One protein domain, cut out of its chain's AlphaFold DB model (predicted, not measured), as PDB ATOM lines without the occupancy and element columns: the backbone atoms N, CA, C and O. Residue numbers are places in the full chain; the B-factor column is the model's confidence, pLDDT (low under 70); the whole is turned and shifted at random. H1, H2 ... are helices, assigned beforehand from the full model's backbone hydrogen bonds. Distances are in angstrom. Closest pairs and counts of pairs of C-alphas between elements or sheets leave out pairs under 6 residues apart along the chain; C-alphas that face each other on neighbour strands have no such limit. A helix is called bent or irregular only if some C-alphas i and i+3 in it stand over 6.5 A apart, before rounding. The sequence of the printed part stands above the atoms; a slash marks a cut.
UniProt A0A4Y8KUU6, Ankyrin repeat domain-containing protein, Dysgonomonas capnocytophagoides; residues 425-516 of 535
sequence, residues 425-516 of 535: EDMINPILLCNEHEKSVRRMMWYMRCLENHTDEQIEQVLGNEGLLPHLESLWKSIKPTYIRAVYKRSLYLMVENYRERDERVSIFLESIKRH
ATOM      1  N   GLU A 425     -16.385  46.406  53.621       65.56
ATOM      2  CA  GLU A 425     -17.408  47.392  53.289       65.56
ATOM      3  C   GLU A 425     -18.282  47.748  54.487       65.56
ATOM      4  O   GLU A 425     -18.469  48.933  54.761       65.56
ATOM      5  N   ASP A 426     -18.759  46.758  55.237       60.72
ATOM      6  CA  ASP A 426     -19.582  46.980  56.432       60.72
ATOM      7  C   ASP A 426     -18.812  47.754  57.510       60.72
ATOM      8  O   ASP A 426     -19.380  48.569  58.240       60.72
ATOM      9  N   MET A 427     -17.490  47.572  57.559       60.19
ATOM     10  CA  MET A 427     -16.614  48.295  58.476       60.19
ATOM     11  C   MET A 427     -16.347  49.744  58.032       60.19
ATOM     12  O   MET A 427     -16.288  50.642  58.874       60.19
ATOM     13  N   ILE A 428     -16.155  50.005  56.734       66.56
ATOM     14  CA  ILE A 428     -15.756  51.337  56.237       66.56
ATOM     15  C   ILE A 428     -16.931  52.219  55.798       66.56
ATOM     16  O   ILE A 428     -16.811  53.444  55.822       66.56
ATOM     17  N   ASN A 429     -18.063  51.644  55.383       68.62
ATOM     18  CA  ASN A 429     -19.188  52.394  54.820       68.62
ATOM     19  C   ASN A 429     -19.870  53.349  55.809       68.62
ATOM     20  O   ASN A 429     -20.138  54.485  55.404       68.62
ATOM     21  N   PRO A 430     -20.082  52.979  57.086       63.66
ATOM     22  CA  PRO A 430     -20.647  53.886  58.090       63.66
ATOM     23  C   PRO A 430     -19.717  55.053  58.456       63.66
ATOM     24  O   PRO A 430     -20.125  56.003  59.126       63.66
ATOM     25  N   ILE A 431     -18.448  54.996  58.045       64.31
ATOM     26  CA  ILE A 431     -17.431  55.965  58.427       64.31
ATOM     27  C   ILE A 431     -17.403  57.117  57.414       64.31
ATOM     28  O   ILE A 431     -17.012  56.958  56.256       64.31
ATOM     29  N   LEU A 432     -17.747  58.326  57.869       63.19
ATOM     30  CA  LEU A 432     -17.642  59.542  57.055       63.19
ATOM     31  C   LEU A 432     -16.181  59.796  56.639       63.19
ATOM     32  O   LEU A 432     -15.281  59.723  57.478       63.19
ATOM     33  N   LEU A 433     -15.947  60.126  55.367       73.19
ATOM     34  CA  LEU A 433     -14.622  60.495  54.852       73.19
ATOM     35  C   LEU A 433     -14.285  61.933  55.234       73.19
ATOM     36  O   LEU A 433     -14.985  62.863  54.834       73.19
ATOM     37  N   CYS A 434     -13.188  62.122  55.962       64.25
ATOM     38  CA  CYS A 434     -12.875  63.420  56.560       64.25
ATOM     39  C   CYS A 434     -11.831  64.228  55.778       64.25
ATOM     40  O   CYS A 434     -11.676  65.422  56.026       64.25
ATOM     41  N   ASN A 435     -11.083  63.606  54.862       77.94
ATOM     42  CA  ASN A 435     -10.029  64.278  54.100       77.94
ATOM     43  C   ASN A 435      -9.764  63.615  52.737       77.94
ATOM     44  O   ASN A 435     -10.216  62.502  52.470       77.94
ATOM     45  N   GLU A 436      -9.019  64.306  51.868       80.50
ATOM     46  CA  GLU A 436      -8.694  63.814  50.522       80.50
ATOM     47  C   GLU A 436      -7.820  62.550  50.530       80.50
ATOM     48  O   GLU A 436      -7.930  61.744  49.615       80.50
ATOM     49  N   HIS A 437      -7.013  62.310  51.571       85.62
ATOM     50  CA  HIS A 437      -6.211  61.087  51.674       85.62
ATOM     51  C   HIS A 437      -7.091  59.855  51.931       85.62
ATOM     52  O   HIS A 437      -6.913  58.833  51.273       85.62
ATOM     53  N   GLU A 438      -8.085  59.958  52.821       82.50
ATOM     54  CA  GLU A 438      -9.085  58.905  53.045       82.50
ATOM     55  C   GLU A 438      -9.945  58.674  51.792       82.50
ATOM     56  O   GLU A 438     -10.236  57.529  51.450       82.50
ATOM     57  N   LYS A 439     -10.301  59.739  51.057       82.62
ATOM     58  CA  LYS A 439     -11.009  59.612  49.773       82.62
ATOM     59  C   LYS A 439     -10.167  58.889  48.724       82.62
ATOM     60  O   LYS A 439     -10.700  58.030  48.031       82.62
ATOM     61  N   SER A 440      -8.876  59.199  48.613       82.50
ATOM     62  CA  SER A 440      -7.971  58.508  47.687       82.50
ATOM     63  C   SER A 440      -7.818  57.030  48.040       82.50
ATOM     64  O   SER A 440      -7.913  56.200  47.143       82.50
ATOM     65  N   VAL A 441      -7.710  56.676  49.328       81.81
ATOM     66  CA  VAL A 441      -7.735  55.265  49.760       81.81
ATOM     67  C   VAL A 441      -9.044  54.585  49.356       81.81
ATOM     68  O   VAL A 441      -9.017  53.484  48.815       81.81
ATOM     69  N   ARG A 442     -10.192  55.252  49.533       84.06
ATOM     70  CA  ARG A 442     -11.489  54.691  49.121       84.06
ATOM     71  C   ARG A 442     -11.614  54.532  47.602       84.06
ATOM     72  O   ARG A 442     -12.251  53.586  47.158       84.06
ATOM     73  N   ARG A 443     -10.988  55.407  46.803       82.31
ATOM     74  CA  ARG A 443     -10.905  55.241  45.338       82.31
ATOM     75  C   ARG A 443     -10.087  54.010  44.957       82.31
ATOM     76  O   ARG A 443     -10.521  53.276  44.081       82.31
ATOM     77  N   MET A 444      -8.961  53.769  45.634       86.62
ATOM     78  CA  MET A 444      -8.142  52.568  45.413       86.62
ATOM     79  C   MET A 444      -8.952  51.301  45.707       86.62
ATOM     80  O   MET A 444      -9.019  50.413  44.869       86.62
ATOM     81  N   MET A 445      -9.646  51.262  46.848       83.94
ATOM     82  CA  MET A 445     -10.522  50.140  47.215       83.94
ATOM     83  C   MET A 445     -11.646  49.922  46.201       83.94
ATOM     84  O   MET A 445     -11.877  48.801  45.760       83.94
ATOM     85  N   TRP A 446     -12.335  50.996  45.803       80.75
ATOM     86  CA  TRP A 446     -13.411  50.916  44.819       80.75
ATOM     87  C   TRP A 446     -12.908  50.387  43.473       80.75
ATOM     88  O   TRP A 446     -13.544  49.518  42.888       80.75
ATOM     89  N   TYR A 447     -11.743  50.855  43.021       82.06
ATOM     90  CA  TYR A 447     -11.138  50.378  41.782       82.06
ATOM     91  C   TYR A 447     -10.830  48.878  41.846       82.06
ATOM     92  O   TYR A 447     -11.201  48.140  40.940       82.06
ATOM     93  N   MET A 448     -10.258  48.405  42.956       82.88
ATOM     94  CA  MET A 448     -10.006  46.977  43.175       82.88
ATOM     95  C   MET A 448     -11.292  46.143  43.175       82.88
ATOM     96  O   MET A 448     -11.319  45.078  42.566       82.88
ATOM     97  N   ARG A 449     -12.387  46.648  43.761       80.12
ATOM     98  CA  ARG A 449     -13.704  45.987  43.683       80.12
ATOM     99  C   ARG A 449     -14.260  45.922  42.269       80.12
ATOM    100  O   ARG A 449     -14.917  44.951  41.915       80.12
ATOM    101  N   CYS A 450     -14.012  46.934  41.443       74.00
ATOM    102  CA  CYS A 450     -14.404  46.864  40.041       74.00
ATOM    103  C   CYS A 450     -13.661  45.739  39.313       74.00
ATOM    104  O   CYS A 450     -14.282  45.044  38.512       74.00
ATOM    105  N   LEU A 451     -12.378  45.525  39.616       79.75
ATOM    106  CA  LEU A 451     -11.570  44.474  38.994       79.75
ATOM    107  C   LEU A 451     -12.011  43.062  39.397       79.75
ATOM    108  O   LEU A 451     -11.931  42.161  38.575       79.75
ATOM    109  N   GLU A 452     -12.550  42.859  40.601       74.69
ATOM    110  CA  GLU A 452     -13.049  41.539  41.028       74.69
ATOM    111  C   GLU A 452     -14.125  40.959  40.097       74.69
ATOM    112  O   GLU A 452     -14.217  39.738  39.969       74.69
ATOM    113  N   ASN A 453     -14.896  41.827  39.430       75.88
ATOM    114  CA  ASN A 453     -15.978  41.456  38.513       75.88
ATOM    115  C   ASN A 453     -15.520  41.215  37.061       75.88
ATOM    116  O   ASN A 453     -16.368  41.012  36.195       75.88
ATOM    117  N   HIS A 454     -14.218  41.286  36.779       77.31
ATOM    118  CA  HIS A 454     -13.650  41.090  35.445       77.31
ATOM    119  C   HIS A 454     -12.790  39.822  35.405       77.31
ATOM    120  O   HIS A 454     -12.221  39.424  36.426       77.31
ATOM    121  N   THR A 455     -12.703  39.186  34.233       85.25
ATOM    122  CA  THR A 455     -11.781  38.059  34.011       85.25
ATOM    123  C   THR A 455     -10.343  38.558  33.875       85.25
ATOM    124  O   THR A 455     -10.121  39.735  33.580       85.25
ATOM    125  N   ASP A 456      -9.360  37.679  34.063       81.31
ATOM    126  CA  ASP A 456      -7.946  38.066  34.022       81.31
ATOM    127  C   ASP A 456      -7.550  38.643  32.650       81.31
ATOM    128  O   ASP A 456      -6.828  39.637  32.588       81.31
ATOM    129  N   GLU A 457      -8.129  38.140  31.553       81.75
ATOM    130  CA  GLU A 457      -7.903  38.669  30.200       81.75
ATOM    131  C   GLU A 457      -8.483  40.082  30.026       81.75
ATOM    132  O   GLU A 457      -7.890  40.937  29.369       81.75
ATOM    133  N   GLN A 458      -9.646  40.357  30.625       78.44
ATOM    134  CA  GLN A 458     -10.256  41.692  30.602       78.44
ATOM    135  C   GLN A 458      -9.452  42.685  31.443       78.44
ATOM    136  O   GLN A 458      -9.311  43.851  31.072       78.44
ATOM    137  N   ILE A 459      -8.914  42.228  32.572       80.44
ATOM    138  CA  ILE A 459      -8.043  43.029  33.428       80.44
ATOM    139  C   ILE A 459      -6.743  43.350  32.689       80.44
ATOM    140  O   ILE A 459      -6.318  44.503  32.708       80.44
ATOM    141  N   GLU A 460      -6.145  42.384  31.993       82.31
ATOM    142  CA  GLU A 460      -4.936  42.582  31.190       82.31
ATOM    143  C   GLU A 460      -5.166  43.569  30.035       82.31
ATOM    144  O   GLU A 460      -4.328  44.430  29.788       82.31
ATOM    145  N   GLN A 461      -6.339  43.553  29.394       80.62
ATOM    146  CA  GLN A 461      -6.698  44.559  28.384       80.62
ATOM    147  C   GLN A 461      -6.828  45.980  28.957       80.62
ATOM    148  O   GLN A 461      -6.518  46.952  28.270       80.62
ATOM    149  N   VAL A 462      -7.296  46.118  30.202       77.31
ATOM    150  CA  VAL A 462      -7.531  47.423  30.850       77.31
ATOM    151  C   VAL A 462      -6.270  47.978  31.515       77.31
ATOM    152  O   VAL A 462      -6.018  49.181  31.450       77.31
ATOM    153  N   LEU A 463      -5.499  47.124  32.187       80.81
ATOM    154  CA  LEU A 463      -4.309  47.497  32.958       80.81
ATOM    155  C   LEU A 463      -3.007  47.322  32.174       80.81
ATOM    156  O   LEU A 463      -1.969  47.850  32.578       80.81
ATOM    157  N   GLY A 464      -3.051  46.592  31.061       83.38
ATOM    158  CA  GLY A 464      -1.878  46.224  30.286       83.38
ATOM    159  C   GLY A 464      -0.908  45.330  31.058       83.38
ATOM    160  O   GLY A 464      -1.169  44.848  32.165       83.38
ATOM    161  N   ASN A 465       0.282  45.183  30.482       80.62
ATOM    162  CA  ASN A 465       1.344  44.329  31.010       80.62
ATOM    163  C   ASN A 465       1.911  44.796  32.357       80.62
ATOM    164  O   ASN A 465       2.703  44.067  32.942       80.62
ATOM    165  N   GLU A 466       1.562  45.986  32.857       78.44
ATOM    166  CA  GLU A 466       2.050  46.513  34.141       78.44
ATOM    167  C   GLU A 466       1.100  46.218  35.318       78.44
ATOM    168  O   GLU A 466       1.512  46.284  36.479       78.44
ATOM    169  N   GLY A 467      -0.148  45.828  35.035       86.69
ATOM    170  CA  GLY A 467      -1.123  45.423  36.047       86.69
ATOM    171  C   GLY A 467      -1.598  46.551  36.960       86.69
ATOM    172  O   GLY A 467      -1.605  47.731  36.614       86.69
ATOM    173  N   LEU A 468      -2.036  46.180  38.163       89.75
ATOM    174  CA  LEU A 468      -2.659  47.118  39.106       89.75
ATOM    175  C   LEU A 468      -1.632  48.006  39.837       89.75
ATOM    176  O   LEU A 468      -1.967  49.091  40.326       89.75
ATOM    177  N   LEU A 469      -0.375  47.565  39.919       90.06
ATOM    178  CA  LEU A 469       0.666  48.198  40.730       90.06
ATOM    179  C   LEU A 469       0.899  49.693  40.400       90.06
ATOM    180  O   LEU A 469       0.849  50.494  41.341       90.06
ATOM    181  N   PRO A 470       1.064  50.129  39.131       89.00
ATOM    182  CA  PRO A 470       1.302  51.542  38.812       89.00
ATOM    183  C   PRO A 470       0.151  52.455  39.244       89.00
ATOM    184  O   PRO A 470       0.368  53.586  39.692       89.00
ATOM    185  N   HIS A 471      -1.089  51.963  39.153       86.19
ATOM    186  CA  HIS A 471      -2.270  52.698  39.593       86.19
ATOM    187  C   HIS A 471      -2.261  52.907  41.113       86.19
ATOM    188  O   HIS A 471      -2.505  54.021  41.593       86.19
ATOM    189  N   LEU A 472      -1.928  51.856  41.873       89.00
ATOM    190  CA  LEU A 472      -1.832  51.939  43.328       89.00
ATOM    191  C   LEU A 472      -0.706  52.879  43.764       89.00
ATOM    192  O   LEU A 472      -0.936  53.745  44.609       89.00
ATOM    193  N   GLU A 473       0.478  52.778  43.162       89.44
ATOM    194  CA  GLU A 473       1.620  53.640  43.485       89.44
ATOM    195  C   GLU A 473       1.363  55.110  43.143       89.44
ATOM    196  O   GLU A 473       1.665  55.999  43.948       89.44
ATOM    197  N   SER A 474       0.751  55.378  41.987       87.69
ATOM    198  CA  SER A 474       0.388  56.729  41.552       87.69
ATOM    199  C   SER A 474      -0.544  57.413  42.555       87.69
ATOM    200  O   SER A 474      -0.281  58.535  43.002       87.69
ATOM    201  N   LEU A 475      -1.596  56.711  42.993       83.12
ATOM    202  CA  LEU A 475      -2.524  57.236  43.994       83.12
ATOM    203  C   LEU A 475      -1.862  57.364  45.371       83.12
ATOM    204  O   LEU A 475      -2.030  58.391  46.042       83.12
ATOM    205  N   TRP A 476      -1.054  56.382  45.770       89.44
ATOM    206  CA  TRP A 476      -0.368  56.364  47.061       89.44
ATOM    207  C   TRP A 476       0.682  57.465  47.214       89.44
ATOM    208  O   TRP A 476       0.830  58.017  48.303       89.44
ATOM    209  N   LYS A 477       1.347  57.884  46.132       88.88
ATOM    210  CA  LYS A 477       2.323  58.991  46.145       88.88
ATOM    211  C   LYS A 477       1.738  60.306  46.673       88.88
ATOM    212  O   LYS A 477       2.448  61.108  47.277       88.88
ATOM    213  N   SER A 478       0.441  60.529  46.462       82.88
ATOM    214  CA  SER A 478      -0.281  61.725  46.922       82.88
ATOM    215  C   SER A 478      -0.818  61.615  48.359       82.88
ATOM    216  O   SER A 478      -1.356  62.578  48.919       82.88
ATOM    217  N   ILE A 479      -0.691  60.439  48.974       86.62
ATOM    218  CA  ILE A 479      -1.273  60.107  50.267       86.62
ATOM    219  C   ILE A 479      -0.250  60.316  51.389       86.62
ATOM    220  O   ILE A 479       0.874  59.831  51.335       86.62
ATOM    221  N   LYS A 480      -0.663  61.000  52.465       85.19
ATOM    222  CA  LYS A 480       0.106  61.079  53.715       85.19
ATOM    223  C   LYS A 480      -0.477  60.095  54.748       85.19
ATOM    224  O   LYS A 480      -1.537  60.387  55.306       85.19
ATOM    225  N   PRO A 481       0.197  58.968  55.073       79.81
ATOM    226  CA  PRO A 481      -0.362  57.905  55.928       79.81
ATOM    227  C   PRO A 481      -0.742  58.319  57.358       79.81
ATOM    228  O   PRO A 481      -1.536  57.640  58.019       79.81
ATOM    229  N   THR A 482      -0.186  59.428  57.852       80.62
ATOM    230  CA  THR A 482      -0.519  60.020  59.158       80.62
ATOM    231  C   THR A 482      -1.926  60.613  59.204       80.62
ATOM    232  O   THR A 482      -2.505  60.697  60.282       80.62
ATOM    233  N   TYR A 483      -2.495  60.984  58.054       77.12
ATOM    234  CA  TYR A 483      -3.836  61.566  57.940       77.12
ATOM    235  C   TYR A 483      -4.920  60.525  57.633       77.12
ATOM    236  O   TYR A 483      -6.081  60.884  57.449       77.12
ATOM    237  N   ILE A 484      -4.558  59.240  57.583       79.00
ATOM    238  CA  ILE A 484      -5.494  58.142  57.340       79.00
ATOM    239  C   ILE A 484      -5.700  57.368  58.637       79.00
ATOM    240  O   ILE A 484      -4.735  56.904  59.263       79.00
ATOM    241  N   ARG A 485      -6.964  57.180  59.025       80.75
ATOM    242  CA  ARG A 485      -7.321  56.328  60.165       80.75
ATOM    243  C   ARG A 485      -6.875  54.880  59.954       80.75
ATOM    244  O   ARG A 485      -6.827  54.372  58.836       80.75
ATOM    245  N   ALA A 486      -6.553  54.201  61.054       76.12
ATOM    246  CA  ALA A 486      -6.035  52.832  61.031       76.12
ATOM    247  C   ALA A 486      -6.965  51.851  60.297       76.12
ATOM    248  O   ALA A 486      -6.475  51.010  59.551       76.12
ATOM    249  N   VAL A 487      -8.282  52.029  60.436       72.38
ATOM    250  CA  VAL A 487      -9.306  51.213  59.766       72.38
ATOM    251  C   VAL A 487      -9.141  51.193  58.242       72.38
ATOM    252  O   VAL A 487      -9.100  50.120  57.649       72.38
ATOM    253  N   TYR A 488      -8.924  52.347  57.605       81.00
ATOM    254  CA  TYR A 488      -8.730  52.445  56.156       81.00
ATOM    255  C   TYR A 488      -7.383  51.874  55.707       81.00
ATOM    256  O   TYR A 488      -7.307  51.225  54.668       81.00
ATOM    257  N   LYS A 489      -6.324  52.066  56.506       83.50
ATOM    258  CA  LYS A 489      -5.003  51.477  56.226       83.50
ATOM    259  C   LYS A 489      -5.048  49.953  56.273       83.50
ATOM    260  O   LYS A 489      -4.543  49.305  55.365       83.50
ATOM    261  N   ARG A 490      -5.681  49.394  57.309       79.19
ATOM    262  CA  ARG A 490      -5.852  47.945  57.477       79.19
ATOM    263  C   ARG A 490      -6.725  47.356  56.372       79.19
ATOM    264  O   ARG A 490      -6.368  46.333  55.813       79.19
ATOM    265  N   SER A 491      -7.814  48.035  56.029       81.88
ATOM    266  CA  SER A 491      -8.716  47.617  54.953       81.88
ATOM    267  C   SER A 491      -8.012  47.583  53.595       81.88
ATOM    268  O   SER A 491      -8.102  46.586  52.892       81.88
ATOM    269  N   LEU A 492      -7.258  48.638  53.246       88.62
ATOM    270  CA  LEU A 492      -6.518  48.680  51.981       88.62
ATOM    271  C   LEU A 492      -5.463  47.576  51.936       88.62
ATOM    272  O   LEU A 492      -5.318  46.914  50.917       88.62
ATOM    273  N   TYR A 493      -4.750  47.378  53.048       87.75
ATOM    274  CA  TYR A 493      -3.748  46.327  53.168       87.75
ATOM    275  C   TYR A 493      -4.350  44.948  52.876       87.75
ATOM    276  O   TYR A 493      -3.816  44.239  52.036       87.75
ATOM    277  N   LEU A 494      -5.484  44.610  53.499       81.62
ATOM    278  CA  LEU A 494      -6.158  43.325  53.289       81.62
ATOM    279  C   LEU A 494      -6.636  43.147  51.843       81.62
ATOM    280  O   LEU A 494      -6.474  42.076  51.274       81.62
ATOM    281  N   MET A 495      -7.180  44.194  51.218       85.81
ATOM    282  CA  MET A 495      -7.611  44.113  49.817       85.81
ATOM    283  C   MET A 495      -6.438  43.879  48.861       85.81
ATOM    284  O   MET A 495      -6.547  43.071  47.946       85.81
ATOM    285  N   VAL A 496      -5.309  44.560  49.079       88.25
ATOM    286  CA  VAL A 496      -4.085  44.358  48.285       88.25
ATOM    287  C   VAL A 496      -3.478  42.984  48.545       88.25
ATOM    288  O   VAL A 496      -3.030  42.334  47.605       88.25
ATOM    289  N   GLU A 497      -3.488  42.525  49.794       86.19
ATOM    290  CA  GLU A 497      -2.991  41.204  50.170       86.19
ATOM    291  C   GLU A 497      -3.810  40.090  49.514       86.19
ATOM    292  O   GLU A 497      -3.219  39.166  48.970       86.19
ATOM    293  N   ASN A 498      -5.137  40.228  49.449       83.81
ATOM    294  CA  ASN A 498      -5.998  39.280  48.740       83.81
ATOM    295  C   ASN A 498      -5.803  39.351  47.216       83.81
ATOM    296  O   ASN A 498      -5.725  38.324  46.551       83.81
ATOM    297  N   TYR A 499      -5.679  40.555  46.645       86.75
ATOM    298  CA  TYR A 499      -5.475  40.714  45.199       86.75
ATOM    299  C   TYR A 499      -4.126  40.157  44.720       86.75
ATOM    300  O   TYR A 499      -3.980  39.827  43.545       86.75
ATOM    301  N   ARG A 500      -3.151  39.990  45.623       85.56
ATOM    302  CA  ARG A 500      -1.867  39.339  45.330       85.56
ATOM    303  C   ARG A 500      -2.037  37.948  44.717       85.56
ATOM    304  O   ARG A 500      -1.200  37.556  43.913       85.56
ATOM    305  N   GLU A 501      -3.091  37.218  45.081       86.00
ATOM    306  CA  GLU A 501      -3.367  35.894  44.513       86.00
ATOM    307  C   GLU A 501      -3.614  35.951  42.997       86.00
ATOM    308  O   GLU A 501      -3.308  34.988  42.300       86.00
ATOM    309  N   ARG A 502      -4.121  37.083  42.487       82.69
ATOM    310  CA  ARG A 502      -4.349  37.326  41.052       82.69
ATOM    311  C   ARG A 502      -3.191  38.056  40.373       82.69
ATOM    312  O   ARG A 502      -2.916  37.818  39.205       82.69
ATOM    313  N   ASP A 503      -2.503  38.948  41.087       87.69
ATOM    314  CA  ASP A 503      -1.349  39.687  40.563       87.69
ATOM    315  C   ASP A 503      -0.265  39.845  41.635       87.69
ATOM    316  O   ASP A 503      -0.318  40.751  42.470       87.69
ATOM    317  N   GLU A 504       0.767  38.999  41.600       88.44
ATOM    318  CA  GLU A 504       1.805  38.991  42.636       88.44
ATOM    319  C   GLU A 504       2.600  40.311  42.717       88.44
ATOM    320  O   GLU A 504       3.148  40.644  43.775       88.44
ATOM    321  N   ARG A 505       2.623  41.130  41.657       90.31
ATOM    322  CA  ARG A 505       3.402  42.384  41.611       90.31
ATOM    323  C   ARG A 505       2.961  43.383  42.675       90.31
ATOM    324  O   ARG A 505       3.791  44.128  43.203       90.31
ATOM    325  N   VAL A 506       1.683  43.364  43.063       90.38
ATOM    326  CA  VAL A 506       1.153  44.255  44.111       90.38
ATOM    327  C   VAL A 506       1.755  43.972  45.494       90.38
ATOM    328  O   VAL A 506       1.635  44.801  46.394       90.38
ATOM    329  N   SER A 507       2.488  42.867  45.677       87.75
ATOM    330  CA  SER A 507       3.223  42.564  46.916       87.75
ATOM    331  C   SER A 507       4.201  43.668  47.314       87.75
ATOM    332  O   SER A 507       4.350  43.972  48.497       87.75
ATOM    333  N   ILE A 508       4.841  44.312  46.331       88.44
ATOM    334  CA  ILE A 508       5.782  45.419  46.566       88.44
ATOM    335  C   ILE A 508       5.053  46.599  47.228       88.44
ATOM    336  O   ILE A 508       5.594  47.272  48.111       88.44
ATOM    337  N   PHE A 509       3.783  46.801  46.875       89.62
ATOM    338  CA  PHE A 509       2.952  47.853  47.439       89.62
ATOM    339  C   PHE A 509       2.664  47.635  48.935       89.62
ATOM    340  O   PHE A 509       2.639  48.606  49.697       89.62
ATOM    341  N   LEU A 510       2.540  46.387  49.403       85.44
ATOM    342  CA  LEU A 510       2.291  46.069  50.819       85.44
ATOM    343  C   LEU A 510       3.415  46.571  51.742       85.44
ATOM    344  O   LEU A 510       3.150  47.060  52.846       85.44
ATOM    345  N   GLU A 511       4.668  46.536  51.281       81.62
ATOM    346  CA  GLU A 511       5.817  47.077  52.020       81.62
ATOM    347  C   GLU A 511       5.753  48.605  52.159       81.62
ATOM    348  O   GLU A 511       6.132  49.169  53.194       81.62
ATOM    349  N   SER A 512       5.199  49.294  51.156       80.44
ATOM    350  CA  SER A 512       4.989  50.745  51.198       80.44
ATOM    351  C   SER A 512       3.935  51.156  52.240       80.44
ATOM    352  O   SER A 512       4.057  52.218  52.860       80.44
ATOM    353  N   ILE A 513       2.952  50.285  52.503       77.56
ATOM    354  CA  ILE A 513       1.921  50.474  53.534       77.56
ATOM    355  C   ILE A 513       2.488  50.172  54.937       77.56
ATOM    356  O   ILE A 513       2.166  50.880  55.896       77.56
ATOM    357  N   LYS A 514       3.374  49.170  55.075       67.50
ATOM    358  CA  LYS A 514       3.969  48.736  56.359       67.50
ATOM    359  C   LYS A 514       5.004  49.704  56.952       67.50
ATOM    360  O   LYS A 514       5.091  49.826  58.175       67.50
ATOM    361  N   ARG A 515       5.806  50.402  56.134       51.44
ATOM    362  CA  ARG A 515       7.024  51.127  56.581       51.44
ATOM    363  C   ARG A 515       6.825  52.339  57.508       51.44
ATOM    364  O   ARG A 515       7.812  52.898  57.978       51.44
ATOM    365  N   HIS A 516       5.601  52.746  57.838       45.03
ATOM    366  CA  HIS A 516       5.352  53.858  58.768       45.03
ATOM    367  C   HIS A 516       5.019  53.369  60.187       45.03
ATOM    368  O   HIS A 516       3.908  53.553  60.686       45.03
TER     369      HIS A 516
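What this domain is: This is residues 425 to 516 of the 535 residues of the protein "Ankyrin repeat domain-containing protein" of Dysgonomonas capnocytophagoides (UniProt A0A4Y8KUU6). Four helices, H2, H4, H6 and H5, pack side by side in a ring as a small bundle, with H3 at one end and short H1 outside. The 92 printed residues include six named helices, H1 to H6, all helix in class; the whole is compact. The radius of gyration of the C-alphas is 13.0 A and the spans 36 by 27 by 19 A.

How they stand to each other: From H1, residues 425 to 428, go to H2, residues 436 to 452, which touches H5, residues 486 to 499, at 25 degrees, a shallow tilt; the closest C-alphas, Met 445 and Leu 492, are 6.4 A apart. H3, residues 456 to 466, is irregular, C-alphas 462 and 465 being 9.4 A apart. H4, residues 469 to 477, touches H6, residues 504 to 514; their closest C-alphas, Leu 469 and Val 506, are 5.2 A apart. H6 has 2 of 7 O i to N i+4 pairs within hydrogen-bond range, but 8 of 8 i+3 pairs.

Where its parts are: Find C-alpha 436 at (-8.694, 63.814, 50.522); H2 runs 24.6 A from there.

The domain as a whole: The printed part has no cut; residues 425 to 432, 434 and 514 to 516 are under pLDDT 70.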